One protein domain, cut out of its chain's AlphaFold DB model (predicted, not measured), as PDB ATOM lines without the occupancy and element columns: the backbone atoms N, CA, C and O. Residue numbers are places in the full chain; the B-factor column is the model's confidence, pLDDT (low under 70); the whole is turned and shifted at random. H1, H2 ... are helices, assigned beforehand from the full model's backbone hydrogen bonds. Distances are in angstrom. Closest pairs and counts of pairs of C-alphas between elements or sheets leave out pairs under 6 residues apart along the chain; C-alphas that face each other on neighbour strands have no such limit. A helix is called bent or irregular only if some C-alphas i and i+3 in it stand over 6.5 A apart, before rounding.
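This is residues 190 to 232 and 246 to 297 of the 987 residues of an uncharacterized protein of Metarhizium rileyi (UniProt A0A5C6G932). Four helices are joined by contacts in a ring, H1 to H2 to H3 to H5 and back to H1, each steeply tilted to the next and running the opposite way. The short H4 sits at one end, by the last residues of H1, while residues 291 to 297 of H5 stick out at the other. The printed part has 95 residues, with five named helices in the order H1 to H5 and no named strand: all helix, its packing mostly crossed. It is compact, with a radius of gyration of the C-alphas of 13.1 A, and elongated, spanning 43 by 25 by 24 A.

Begin with H1, residues 190 to 209, the hub, which touches three other helices. It is irregular, with C-alphas 201 and 204 7.1 A apart, and has a kink of 43 degrees near residue 203. With residues 198 to 205 alone it touches H2, residues 216 to 228; their closest C-alphas, of Ala 201 and Ala 226, are 5.2 A apart. They form a helical hairpin, at a steep tilt of 42 degrees, opposite ways. Look next at H3, residues 246 to 259, which touches H2, with Cys 228 and Ala 246 the closest C-alphas at 5.2 A; the tilt is a steep 38 degrees. H4, residues 265 to 272, only just touches H1, with 3 pairs of C-alphas within 8 A, the closest those of Arg 206 and Leu 272 at 6.1 A. H5, residues 279 to 297, touches H1 at a steep tilt of 53 degrees, closest at the C-alphas of Arg 195 and Glu 280, 4.8 A. With residues 283 to 287 alone it touches H3, where the C-alphas of Val 252 and Ala 286 are closest at 7.3 A. H1 and H3 are apart, as are H2 and H5. Every O i to N i+4 pair is within hydrogen-bond range in H3 and H4; the counts are 14 of 16 in H1, 7 of 9 in H2 and 11 of 15 in H5.

Find C-alpha 190 at (34.868, -7.905, -21.800); from there H1 runs 27.8 A to residue 209. H2 measures 17.2 A, H3 19.9 A and H4 10.9 A. H5 runs 28.1 A and ends at C-alpha 297, at (40.074, -5.621, -41.666).

The C-alphas farthest apart, of Gly 211 and Ser 297, are 44.1 A apart. Residues 233 to 245 are not printed, and C-alphas 232 and 246 are 14.5 A apart across this cut. Of the links printed whole, H3 to H4 is tight and the other two are short. The mean pLDDT of the printed part is 74.9; 27 residues are under 70, among them residues 286 to 297.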
ATOM      1  N   SER A 190      35.791  -8.157 -20.685       51.91
ATOM      2  CA  SER A 190      34.868  -7.905 -21.800       51.91
ATOM      3  C   SER A 190      33.620  -8.786 -21.697       51.91
ATOM      4  O   SER A 190      32.506  -8.275 -21.848       51.91
ATOM      5  N   SER A 191      33.771 -10.053 -21.293       58.03
ATOM      6  CA  SER A 191      32.629 -10.955 -21.123       58.03
ATOM      7  C   SER A 191      31.708 -10.547 -19.978       58.03
ATOM      8  O   SER A 191      30.506 -10.707 -20.112       58.03
ATOM      9  N   GLY A 192      32.196  -9.944 -18.888       68.56
ATOM     10  CA  GLY A 192      31.321  -9.442 -17.821       68.56
ATOM     11  C   GLY A 192      30.373  -8.339 -18.306       68.56
ATOM     12  O   GLY A 192      29.166  -8.389 -18.056       68.56
ATOM     13  N   HIS A 193      30.899  -7.360 -19.052       70.12
ATOM     14  CA  HIS A 193      30.078  -6.271 -19.582       70.12
ATOM     15  C   HIS A 193      29.200  -6.725 -20.754       70.12
ATOM     16  O   HIS A 193      28.046  -6.307 -20.854       70.12
ATOM     17  N   CYS A 194      29.716  -7.619 -21.601       79.50
ATOM     18  CA  CYS A 194      28.935  -8.245 -22.657       79.50
ATOM     19  C   CYS A 194      27.785  -9.074 -22.073       79.50
ATOM     20  O   CYS A 194      26.636  -8.842 -22.441       79.50
ATOM     21  N   ARG A 195      28.049  -9.960 -21.100       80.69
ATOM     22  CA  ARG A 195      27.024 -10.804 -20.469       80.69
ATOM     23  C   ARG A 195      25.929  -9.953 -19.856       80.69
ATOM     24  O   ARG A 195      24.757 -10.229 -20.069       80.69
ATOM     25  N   GLN A 196      26.295  -8.875 -19.160       82.06
ATOM     26  CA  GLN A 196      25.312  -7.941 -18.619       82.06
ATOM     27  C   GLN A 196      24.424  -7.346 -19.724       82.06
ATOM     28  O   GLN A 196      23.202  -7.346 -19.585       82.06
ATOM     29  N   ARG A 197      25.008  -6.888 -20.839       80.31
ATOM     30  CA  ARG A 197      24.243  -6.319 -21.961       80.31
ATOM     31  C   ARG A 197      23.370  -7.348 -22.671       80.31
ATOM     32  O   ARG A 197      22.234  -7.027 -23.000       80.31
ATOM     33  N   VAL A 198      23.865  -8.566 -22.881       86.25
ATOM     34  CA  VAL A 198      23.082  -9.668 -23.461       86.25
ATOM     35  C   VAL A 198      21.932 -10.040 -22.522       86.25
ATOM     36  O   VAL A 198      20.803 -10.195 -22.977       86.25
ATOM     37  N   SER A 199      22.166 -10.076 -21.207       88.19
ATOM     38  CA  SER A 199      21.122 -10.336 -20.208       88.19
ATOM     39  C   SER A 199      20.030  -9.262 -20.212       88.19
ATOM     40  O   SER A 199      18.839  -9.582 -20.249       88.19
ATOM     41  N   GLU A 200      20.427  -7.984 -20.223       87.62
ATOM     42  CA  GLU A 200      19.517  -6.835 -20.305       87.62
ATOM     43  C   GLU A 200      18.725  -6.843 -21.624       87.62
ATOM     44  O   GLU A 200      17.507  -6.653 -21.618       87.62
ATOM     45  N   ALA A 201      19.388  -7.138 -22.746       89.50
ATOM     46  CA  ALA A 201      18.760  -7.252 -24.060       89.50
ATOM     47  C   ALA A 201      17.762  -8.418 -24.138       89.50
ATOM     48  O   ALA A 201      16.683  -8.256 -24.702       89.50
ATOM     49  N   LEU A 202      18.070  -9.575 -23.541       93.44
ATOM     50  CA  LEU A 202      17.196 -10.754 -23.550       93.44
ATOM     51  C   LEU A 202      16.040 -10.672 -22.546       93.44
ATOM     52  O   LEU A 202      15.084 -11.446 -22.648       93.44
ATOM     53  N   GLN A 203      16.068  -9.736 -21.594       92.69
ATOM     54  CA  GLN A 203      15.037  -9.591 -20.564       92.69
ATOM     55  C   GLN A 203      13.592  -9.492 -21.115       92.69
ATOM     56  O   GLN A 203      12.710 -10.169 -20.576       92.69
ATOM     57  N   PRO A 204      13.301  -8.740 -22.199       91.50
ATOM     58  CA  PRO A 204      11.969  -8.687 -22.805       91.50
ATOM     59  C   PRO A 204      11.552 -10.012 -23.452       91.50
ATOM     60  O   PRO A 204      10.373 -10.367 -23.408       91.50
ATOM     61  N   VAL A 205      12.502 -10.754 -24.034       93.75
ATOM     62  CA  VAL A 205      12.249 -12.079 -24.623       93.75
ATOM     63  C   VAL A 205      11.903 -13.072 -23.515       93.75
ATOM     64  O   VAL A 205      10.884 -13.755 -23.599       93.75
ATOM     65  N   ARG A 206      12.684 -13.068 -22.425       92.75
ATOM     66  CA  ARG A 206      12.446 -13.888 -21.226       92.75
ATOM     67  C   ARG A 206      11.085 -13.613 -20.595       92.75
ATOM     68  O   ARG A 206      10.362 -14.540 -20.245       92.75
ATOM     69  N   ALA A 207      10.699 -12.341 -20.493       92.06
ATOM     70  CA  ALA A 207       9.394 -11.957 -19.958       92.06
ATOM     71  C   ALA A 207       8.225 -12.476 -20.820       92.06
ATOM     72  O   ALA A 207       7.166 -12.805 -20.289       92.06
ATOM     73  N   LYS A 208       8.406 -12.573 -22.145       91.69
ATOM     74  CA  LYS A 208       7.397 -13.113 -23.070       91.69
ATOM     75  C   LYS A 208       7.359 -14.643 -23.111       91.69
ATOM     76  O   LYS A 208       6.295 -15.198 -23.391       91.69
ATOM     77  N   SER A 209       8.486 -15.317 -22.881       88.75
ATOM     78  CA  SER A 209       8.564 -16.785 -22.848       88.75
ATOM     79  C   SER A 209       8.150 -17.378 -21.500       88.75
ATOM     80  O   SER A 209       7.766 -18.545 -21.440       88.75
ATOM     81  N   GLN A 210       8.142 -16.587 -20.423       89.88
ATOM     82  CA  GLN A 210       7.823 -17.067 -19.079       89.88
ATOM     83  C   GLN A 210       6.443 -17.761 -19.019       89.88
ATOM     84  O   GLN A 210       5.388 -17.129 -19.090       89.88
ATOM     85  N   GLY A 211       6.459 -19.091 -18.879       84.56
ATOM     86  CA  GLY A 211       5.260 -19.925 -18.746       84.56
ATOM     87  C   GLY A 211       4.560 -20.307 -20.057       84.56
ATOM     88  O   GLY A 211       3.455 -20.852 -20.003       84.56
ATOM     89  N   LYS A 212       5.161 -20.053 -21.228       88.00
ATOM     90  CA  LYS A 212       4.624 -20.473 -22.532       88.00
ATOM     91  C   LYS A 212       5.721 -21.074 -23.409       88.00
ATOM     92  O   LYS A 212       6.634 -20.369 -23.821       88.00
ATOM     93  N   LYS A 213       5.560 -22.346 -23.789       86.94
ATOM     94  CA  LYS A 213       6.389 -22.979 -24.825       86.94
ATOM     95  C   LYS A 213       6.128 -22.279 -26.160       86.94
ATOM     96  O   LYS A 213       5.016 -22.371 -26.682       86.94
ATOM     97  N   ARG A 214       7.129 -21.575 -26.686       88.12
ATOM     98  CA  ARG A 214       7.083 -20.923 -28.003       88.12
ATOM     99  C   ARG A 214       8.021 -21.655 -28.966       88.12
ATOM    100  O   ARG A 214       9.104 -22.056 -28.543       88.12
ATOM    101  N   PRO A 215       7.625 -21.870 -30.231       86.69
ATOM    102  CA  PRO A 215       8.504 -22.480 -31.224       86.69
ATOM    103  C   PRO A 215       9.696 -21.561 -31.537       86.69
ATOM    104  O   PRO A 215       9.575 -20.337 -31.469       86.69
ATOM    105  N   LEU A 216      10.838 -22.144 -31.926       83.25
ATOM    106  CA  LEU A 216      12.064 -21.404 -32.263       83.25
ATOM    107  C   LEU A 216      11.812 -20.315 -33.319       83.25
ATOM    108  O   LEU A 216      12.337 -19.215 -33.194       83.25
ATOM    109  N   SER A 217      10.942 -20.580 -34.297       87.31
ATOM    110  CA  SER A 217      10.558 -19.621 -35.342       87.31
ATOM    111  C   SER A 217       9.904 -18.338 -34.812       87.31
ATOM    112  O   SER A 217       9.979 -17.305 -35.472       87.31
ATOM    113  N   GLU A 218       9.285 -18.370 -33.627       89.38
ATOM    114  CA  GLU A 218       8.728 -17.180 -32.973       89.38
ATOM    115  C   GLU A 218       9.741 -16.456 -32.080       89.38
ATOM    116  O   GLU A 218       9.624 -15.250 -31.869       89.38
ATOM    117  N   VAL A 219      10.696 -17.192 -31.511       90.12
ATOM    118  CA  VAL A 219      11.641 -16.683 -30.507       90.12
ATOM    119  C   VAL A 219      12.897 -16.115 -31.165       90.12
ATOM    120  O   VAL A 219      13.379 -15.066 -30.748       90.12
ATOM    121  N   LEU A 220      13.382 -16.755 -32.230       90.12
ATOM    122  CA  LEU A 220      14.565 -16.356 -32.988       90.12
ATOM    123  C   LEU A 220      14.528 -14.887 -33.455       90.12
ATOM    124  O   LEU A 220      15.458 -14.156 -33.114       90.12
ATOM    125  N   PRO A 221      13.474 -14.394 -34.140       90.88
ATOM    126  CA  PRO A 221      13.424 -12.991 -34.551       90.88
ATOM    127  C   PRO A 221      13.359 -12.024 -33.360       90.88
ATOM    128  O   PRO A 221      13.845 -10.902 -33.467       90.88
ATOM    129  N   GLU A 222      12.807 -12.432 -32.210       92.44
ATOM    130  CA  GLU A 222      12.801 -11.597 -31.000       92.44
ATOM    131  C   GLU A 222      14.186 -11.524 -30.343       92.44
ATOM    132  O   GLU A 222      14.569 -10.456 -29.870       92.44
ATOM    133  N   VAL A 223      14.947 -12.624 -30.347       90.94
ATOM    134  CA  VAL A 223      16.341 -12.655 -29.872       90.94
ATOM    135  C   VAL A 223      17.250 -11.841 -30.790       90.94
ATOM    136  O   VAL A 223      18.006 -10.999 -30.311       90.94
ATOM    137  N   GLN A 224      17.125 -12.021 -32.105       92.06
ATOM    138  CA  GLN A 224      17.830 -11.209 -33.098       92.06
ATOM    139  C   GLN A 224      17.495  -9.729 -32.935       92.06
ATOM    140  O   GLN A 224      18.387  -8.889 -32.875       92.06
ATOM    141  N   GLN A 225      16.215  -9.384 -32.786       92.12
ATOM    142  CA  GLN A 225      15.819  -7.995 -32.589       92.12
ATOM    143  C   GLN A 225      16.375  -7.426 -31.279       92.12
ATOM    144  O   GLN A 225      16.823  -6.280 -31.269       92.12
ATOM    145  N   ALA A 226      16.368  -8.200 -30.195       91.44
ATOM    146  CA  ALA A 226      16.900  -7.786 -28.904       91.44
ATOM    147  C   ALA A 226      18.413  -7.514 -28.938       91.44
ATOM    148  O   ALA A 226      18.865  -6.532 -28.354       91.44
ATOM    149  N   LEU A 227      19.183  -8.362 -29.625       91.25
ATOM    150  CA  LEU A 227      20.647  -8.309 -29.624       91.25
ATOM    151  C   LEU A 227      21.224  -7.451 -30.755       91.25
ATOM    152  O   LEU A 227      22.236  -6.781 -30.562       91.25
ATOM    153  N   CYS A 228      20.575  -7.443 -31.919       92.06
ATOM    154  CA  CYS A 228      21.106  -6.856 -33.149       92.06
ATOM    155  C   CYS A 228      20.475  -5.513 -33.529       92.06
ATOM    156  O   CYS A 228      20.937  -4.870 -34.475       92.06
ATOM    157  N   SER A 229      19.434  -5.058 -32.821       87.12
ATOM    158  CA  SER A 229      18.875  -3.726 -33.071       87.12
ATOM    159  C   SER A 229      19.720  -2.649 -32.389       87.12
ATOM    160  O   SER A 229      20.036  -2.780 -31.205       87.12
ATOM    161  N   PRO A 230      20.039  -1.535 -33.075       73.19
ATOM    162  CA  PRO A 230      20.695  -0.406 -32.436       73.19
ATOM    163  C   PRO A 230      19.786   0.129 -31.325       73.19
ATOM    164  O   PRO A 230      18.664   0.575 -31.578       73.19
ATOM    165  N   GLY A 231      20.255   0.042 -30.080       66.12
ATOM    166  CA  GLY A 231      19.504   0.528 -28.929       66.12
ATOM    167  C   GLY A 231      19.180   2.026 -29.051       66.12
ATOM    168  O   GLY A 231      19.914   2.772 -29.707       66.12
ATOM    169  N   PRO A 232      18.121   2.511 -28.377       48.00
ATOM    170  CA  PRO A 232      17.666   3.907 -28.449       48.00
ATOM    171  C   PRO A 232      18.683   4.948 -27.933       48.00
ATOM    172  O   PRO A 232      18.417   6.146 -27.990       48.00
ATOM    173  N   ALA A 246      24.563  -5.000 -38.067       76.94
ATOM    174  CA  ALA A 246      23.308  -5.687 -37.765       76.94
ATOM    175  C   ALA A 246      23.165  -7.007 -38.544       76.94
ATOM    176  O   ALA A 246      22.678  -7.992 -37.994       76.94
ATOM    177  N   GLN A 247      23.608  -7.053 -39.806       77.69
ATOM    178  CA  GLN A 247      23.566  -8.263 -40.628       77.69
ATOM    179  C   GLN A 247      24.516  -9.350 -40.104       77.69
ATOM    180  O   GLN A 247      24.089 -10.494 -39.976       77.69
ATOM    181  N   GLY A 248      25.748  -8.983 -39.727       75.81
ATOM    182  CA  GLY A 248      26.693  -9.904 -39.088       75.81
ATOM    183  C   GLY A 248      26.161 -10.439 -37.757       75.81
ATOM    184  O   GLY A 248      26.115 -11.646 -37.555       75.81
ATOM    185  N   CYS A 249      25.633  -9.563 -36.897       85.50
ATOM    186  CA  CYS A 249      24.987  -9.974 -35.647       85.50
ATOM    187  C   CYS A 249      23.840 -10.977 -35.869       85.50
ATOM    188  O   CYS A 249      23.768 -12.005 -35.196       85.50
ATOM    189  N   ASN A 250      22.951 -10.709 -36.833       86.50
ATOM    190  CA  ASN A 250      21.809 -11.581 -37.117       86.50
ATOM    191  C   ASN A 250      22.243 -12.976 -37.579       86.50
ATOM    192  O   ASN A 250      21.590 -13.960 -37.226       86.50
ATOM    193  N   GLN A 251      23.325 -13.066 -38.355       82.00
ATOM    194  CA  GLN A 251      23.864 -14.336 -38.835       82.00
ATOM    195  C   GLN A 251      24.364 -15.193 -37.665       82.00
ATOM    196  O   GLN A 251      23.929 -16.331 -37.521       82.00
ATOM    197  N   VAL A 252      25.153 -14.608 -36.764       78.50
ATOM    198  CA  VAL A 252      25.746 -15.295 -35.602       78.50
ATOM    199  C   VAL A 252      24.683 -15.822 -34.656       78.50
ATOM    200  O   VAL A 252      24.698 -16.984 -34.258       78.50
ATOM    201  N   VAL A 253      23.711 -14.969 -34.330       85.12
ATOM    202  CA  VAL A 253      22.583 -15.351 -33.477       85.12
ATOM    203  C   VAL A 253      21.762 -16.470 -34.130       85.12
ATOM    204  O   VAL A 253      21.272 -17.346 -33.421       85.12
ATOM    205  N   SER A 254      21.630 -16.476 -35.464       83.44
ATOM    206  CA  SER A 254      20.955 -17.566 -36.185       83.44
ATOM    207  C   SER A 254      21.729 -18.864 -36.078       83.44
ATOM    208  O   SER A 254      21.174 -19.836 -35.582       83.44
ATOM    209  N   GLU A 255      22.995 -18.859 -36.499       81.88
ATOM    210  CA  GLU A 255      23.859 -20.039 -36.548       81.88
ATOM    211  C   GLU A 255      23.978 -20.686 -35.169       81.88
ATOM    212  O   GLU A 255      23.756 -21.890 -35.043       81.88
ATOM    213  N   PHE A 256      24.192 -19.880 -34.123       82.62
ATOM    214  CA  PHE A 256      24.252 -20.343 -32.739       82.62
ATOM    215  C   PHE A 256      22.948 -21.017 -32.288       82.62
ATOM    216  O   PHE A 256      22.956 -22.150 -31.804       82.62
ATOM    217  N   LEU A 257      21.800 -20.359 -32.485       81.56
ATOM    218  CA  LEU A 257      20.506 -20.897 -32.051       81.56
ATOM    219  C   LEU A 257      20.060 -22.114 -32.876       81.56
ATOM    220  O   LEU A 257      19.358 -22.975 -32.344       81.56
ATOM    221  N   THR A 258      20.471 -22.218 -34.144       78.62
ATOM    222  CA  THR A 258      20.230 -23.409 -34.976       78.62
ATOM    223  C   THR A 258      21.192 -24.558 -34.670       78.62
ATOM    224  O   THR A 258      20.767 -25.712 -34.676       78.62
ATOM    225  N   GLY A 259      22.460 -24.264 -34.360       71.69
ATOM    226  CA  GLY A 259      23.505 -25.253 -34.075       71.69
ATOM    227  C   GLY A 259      23.294 -26.007 -32.762       71.69
ATOM    228  O   GLY A 259      23.676 -27.167 -32.652       71.69
ATOM    229  N   MET A 260      22.581 -25.411 -31.801       65.50
ATOM    230  CA  MET A 260      22.173 -26.075 -30.554       65.50
ATOM    231  C   MET A 260      21.130 -27.201 -30.735       65.50
ATOM    232  O   MET A 260      20.614 -27.713 -29.744       65.50
ATOM    233  N   GLY A 261      20.792 -27.610 -31.964       52.69
ATOM    234  CA  GLY A 261      19.948 -28.787 -32.207       52.69
ATOM    235  C   GLY A 261      18.502 -28.628 -31.727       52.69
ATOM    236  O   GLY A 261      17.851 -29.608 -31.368       52.69
ATOM    237  N   ALA A 262      17.982 -27.397 -31.714       48.91
ATOM    238  CA  ALA A 262      16.655 -27.061 -31.206       48.91
ATOM    239  C   ALA A 262      15.510 -27.519 -32.138       48.91
ATOM    240  O   ALA A 262      14.682 -26.720 -32.572       48.91
ATOM    241  N   GLU A 263      15.397 -28.824 -32.396       49.66
ATOM    242  CA  GLU A 263      14.116 -29.423 -32.796       49.66
ATOM    243  C   GLU A 263      13.152 -29.535 -31.598       49.66
ATOM    244  O   GLU A 263      11.942 -29.680 -31.781       49.66
ATOM    245  N   ALA A 264      13.650 -29.398 -30.360       60.22
ATOM    246  CA  ALA A 264      12.842 -29.407 -29.144       60.22
ATOM    247  C   ALA A 264      12.659 -27.983 -28.561       60.22
ATOM    248  O   ALA A 264      13.579 -27.444 -27.942       60.22
ATOM    249  N   PRO A 265      11.449 -27.387 -28.631       66.75
ATOM    250  CA  PRO A 265      11.120 -26.091 -28.011       66.75
ATOM    251  C   PRO A 265      11.417 -26.013 -26.502       66.75
ATOM    252  O   PRO A 265      11.487 -24.934 -25.923       66.75
ATOM    253  N   GLU A 266      11.561 -27.168 -25.848       72.69
ATOM    254  CA  GLU A 266      11.788 -27.309 -24.408       72.69
ATOM    255  C   GLU A 266      13.228 -27.013 -23.980       72.69
ATOM    256  O   GLU A 266      13.472 -26.750 -22.803       72.69
ATOM    257  N   GLU A 267      14.184 -27.094 -24.903       72.44
ATOM    258  CA  GLU A 267      15.599 -26.859 -24.621       72.44
ATOM    259  C   GLU A 267      15.933 -25.370 -24.711       72.44
ATOM    260  O   GLU A 267      16.516 -24.816 -23.783       72.44
ATOM    261  N   LEU A 268      15.408 -24.686 -25.732       77.25
ATOM    262  CA  LEU A 268      15.477 -23.229 -25.850       77.25
ATOM    263  C   LEU A 268      14.802 -22.521 -24.666       77.25
ATOM    264  O   LEU A 268      15.336 -21.549 -24.138       77.25
ATOM    265  N   ASP A 269      13.645 -23.019 -24.219       75.25
ATOM    266  CA  ASP A 269      12.945 -22.457 -23.058       75.25
ATOM    267  C   ASP A 269      13.752 -22.677 -21.763       75.25
ATOM    268  O   ASP A 269      13.857 -21.774 -20.934       75.25
ATOM    269  N   ARG A 270      14.429 -23.829 -21.618       75.88
ATOM    270  CA  ARG A 270      15.364 -24.082 -20.505       75.88
ATOM    271  C   ARG A 270      16.588 -23.158 -20.529       75.88
ATOM    272  O   ARG A 270      17.001 -22.708 -19.455       75.88
ATOM    273  N   TYR A 271      17.129 -22.865 -21.712       77.31
ATOM    274  CA  TYR A 271      18.242 -21.928 -21.915       77.31
ATOM    275  C   TYR A 271      17.835 -20.483 -21.599       77.31
ATOM    276  O   TYR A 271      18.493 -19.800 -20.815       77.31
ATOM    277  N   LEU A 272      16.694 -20.018 -22.119       79.75
ATOM    278  CA  LEU A 272      16.194 -18.666 -21.850       79.75
ATOM    279  C   LEU A 272      15.828 -18.453 -20.378       79.75
ATOM    280  O   LEU A 272      15.989 -17.345 -19.871       79.75
ATOM    281  N   GLN A 273      15.374 -19.500 -19.684       78.31
ATOM    282  CA  GLN A 273      15.067 -19.465 -18.251       78.31
ATOM    283  C   GLN A 273      16.309 -19.608 -17.348       78.31
ATOM    284  O   GLN A 273      16.164 -19.607 -16.126       78.31
ATOM    285  N   GLY A 274      17.520 -19.714 -17.914       68.44
ATOM    286  CA  GLY A 274      18.777 -19.772 -17.157       68.44
ATOM    287  C   GLY A 274      19.002 -21.090 -16.406       68.44
ATOM    288  O   GLY A 274      19.742 -21.128 -15.426       68.44
ATOM    289  N   SER A 275      18.334 -22.172 -16.821       55.31
ATOM    290  CA  SER A 275      18.400 -23.482 -16.147       55.31
ATOM    291  C   SER A 275      19.415 -24.457 -16.762       55.31
ATOM    292  O   SER A 275      19.709 -25.495 -16.172       55.31
ATOM    293  N   SER A 276      19.960 -24.128 -17.935       44.84
ATOM    294  CA  SER A 276      20.868 -24.961 -18.729       44.84
ATOM    295  C   SER A 276      21.748 -24.041 -19.574       44.84
ATOM    296  O   SER A 276      21.233 -23.485 -20.531       44.84
ATOM    297  N   GLY A 277      23.026 -23.870 -19.216       55.59
ATOM    298  CA  GLY A 277      23.964 -22.999 -19.949       55.59
ATOM    299  C   GLY A 277      23.713 -21.501 -19.724       55.59
ATOM    300  O   GLY A 277      22.576 -21.061 -19.567       55.59
ATOM    301  N   ASP A 278      24.785 -20.714 -19.637       75.00
ATOM    302  CA  ASP A 278      24.703 -19.253 -19.533       75.00
ATOM    303  C   ASP A 278      24.644 -18.720 -20.971       75.00
ATOM    304  O   ASP A 278      25.684 -18.493 -21.579       75.00
ATOM    305  N   ILE A 279      23.442 -18.596 -21.554       78.62
ATOM    306  CA  ILE A 279      23.254 -18.117 -22.941       78.62
ATOM    307  C   ILE A 279      23.963 -16.773 -23.173       78.62
ATOM    308  O   ILE A 279      24.459 -16.496 -24.262       78.62
ATOM    309  N   GLU A 280      24.068 -15.952 -22.128       83.62
ATOM    310  CA  GLU A 280      24.876 -14.744 -22.126       83.62
ATOM    311  C   GLU A 280      26.366 -15.012 -22.358       83.62
ATOM    312  O   GLU A 280      27.014 -14.250 -23.068       83.62
ATOM    313  N   HIS A 281      26.925 -16.065 -21.763       76.56
ATOM    314  CA  HIS A 281      28.324 -16.431 -21.950       76.56
ATOM    315  C   HIS A 281      28.609 -16.856 -23.384       76.56
ATOM    316  O   HIS A 281      29.577 -16.364 -23.962       76.56
ATOM    317  N   ASP A 282      27.765 -17.725 -23.932       76.50
ATOM    318  CA  ASP A 282      27.994 -18.351 -25.232       76.50
ATOM    319  C   ASP A 282      27.836 -17.332 -26.371       76.50
ATOM    320  O   ASP A 282      28.660 -17.271 -27.281       76.50
ATOM    321  N   ILE A 283      26.839 -16.442 -26.268       78.19
ATOM    322  CA  ILE A 283      26.656 -15.329 -27.215       78.19
ATOM    323  C   ILE A 283      27.828 -14.345 -27.136       78.19
ATOM    324  O   ILE A 283      28.286 -13.851 -28.164       78.19
ATOM    325  N   CYS A 284      28.325 -14.049 -25.934       80.06
ATOM    326  CA  CYS A 284      29.460 -13.143 -25.772       80.06
ATOM    327  C   CYS A 284      30.767 -13.722 -26.297       80.06
ATOM    328  O   CYS A 284      31.561 -12.982 -26.868       80.06
ATOM    329  N   PHE A 285      30.961 -15.028 -26.138       72.12
ATOM    330  CA  PHE A 285      32.106 -15.731 -26.697       72.12
ATOM    331  C   PHE A 285      32.073 -15.676 -28.232       72.12
ATOM    332  O   PHE A 285      33.008 -15.174 -28.849       72.12
ATOM    333  N   ALA A 286      30.935 -16.034 -28.841       69.81
ATOM    334  CA  ALA A 286      30.749 -15.962 -30.292       69.81
ATOM    335  C   ALA A 286      30.886 -14.531 -30.860       69.81
ATOM    336  O   ALA A 286      31.288 -14.346 -32.007       69.81
ATOM    337  N   TRP A 287      30.556 -13.499 -30.074       68.62
ATOM    338  CA  TRP A 287      30.715 -12.100 -30.483       68.62
ATOM    339  C   TRP A 287      32.173 -11.626 -30.461       68.62
ATOM    340  O   TRP A 287      32.588 -10.855 -31.331       68.62
ATOM    341  N   GLU A 288      32.947 -12.035 -29.453       64.50
ATOM    342  CA  GLU A 288      34.356 -11.648 -29.311       64.50
ATOM    343  C   GLU A 288      35.205 -12.188 -30.466       64.50
ATOM    344  O   GLU A 288      36.000 -11.428 -31.023       64.50
ATOM    345  N   ASP A 289      34.924 -13.410 -30.919       48.25
ATOM    346  CA  ASP A 289      35.561 -14.020 -32.094       48.25
ATOM    347  C   ASP A 289      35.379 -13.179 -33.380       48.25
ATOM    348  O   ASP A 289      36.232 -13.174 -34.268       48.25
ATOM    349  N   ILE A 290      34.309 -12.378 -33.474       53.34
ATOM    350  CA  ILE A 290      33.948 -11.611 -34.686       53.34
ATOM    351  C   ILE A 290      34.370 -10.137 -34.608       53.34
ATOM    352  O   ILE A 290      34.668  -9.473 -35.610       53.34
ATOM    353  N   ASN A 291      34.419  -9.576 -33.403       44.88
ATOM    354  CA  ASN A 291      34.884  -8.201 -33.229       44.88
ATOM    355  C   ASN A 291      36.405  -8.091 -33.471       44.88
ATOM    356  O   ASN A 291      36.894  -7.060 -33.940       44.88
ATOM    357  N   ILE A 292      37.146  -9.176 -33.219       37.91
ATOM    358  CA  ILE A 292      38.578  -9.291 -33.528       37.91
ATOM    359  C   ILE A 292      38.807  -9.348 -35.051       37.91
ATOM    360  O   ILE A 292      39.690  -8.664 -35.561       37.91
ATOM    361  N   THR A 293      37.962 -10.051 -35.812       35.53
ATOM    362  CA  THR A 293      38.088 -10.155 -37.282       35.53
ATOM    363  C   THR A 293      37.683  -8.874 -38.029       35.53
ATOM    364  O   THR A 293      38.289  -8.514 -39.044       35.53
ATOM    365  N   SER A 294      36.699  -8.125 -37.519       38.12
ATOM    366  CA  SER A 294      36.241  -6.875 -38.155       38.12
ATOM    367  C   SER A 294      37.145  -5.663 -37.900       38.12
ATOM    368  O   SER A 294      37.271  -4.813 -38.781       38.12
ATOM    369  N   SER A 295      37.822  -5.591 -36.749       31.80
ATOM    370  CA  SER A 295      38.735  -4.485 -36.416       31.80
ATOM    371  C   SER A 295      40.052  -4.536 -37.207       31.80
ATOM    372  O   SER A 295      40.515  -3.499 -37.682       31.80
ATOM    373  N   VAL A 296      40.592  -5.732 -37.462       34.56
ATOM    374  CA  VAL A 296      41.828  -5.933 -38.250       34.56
ATOM    375  C   VAL A 296      41.618  -5.653 -39.745       34.56
ATOM    376  O   VAL A 296      42.482  -5.079 -40.407       34.56
ATOM    377  N   SER A 297      40.431  -5.958 -40.278       34.38
ATOM    378  CA  SER A 297      40.074  -5.621 -41.666       34.38
ATOM    379  C   SER A 297      39.895  -4.109 -41.884       34.38
ATOM    380  O   SER A 297      40.039  -3.615 -43.001       34.38
TER     381      SER A 297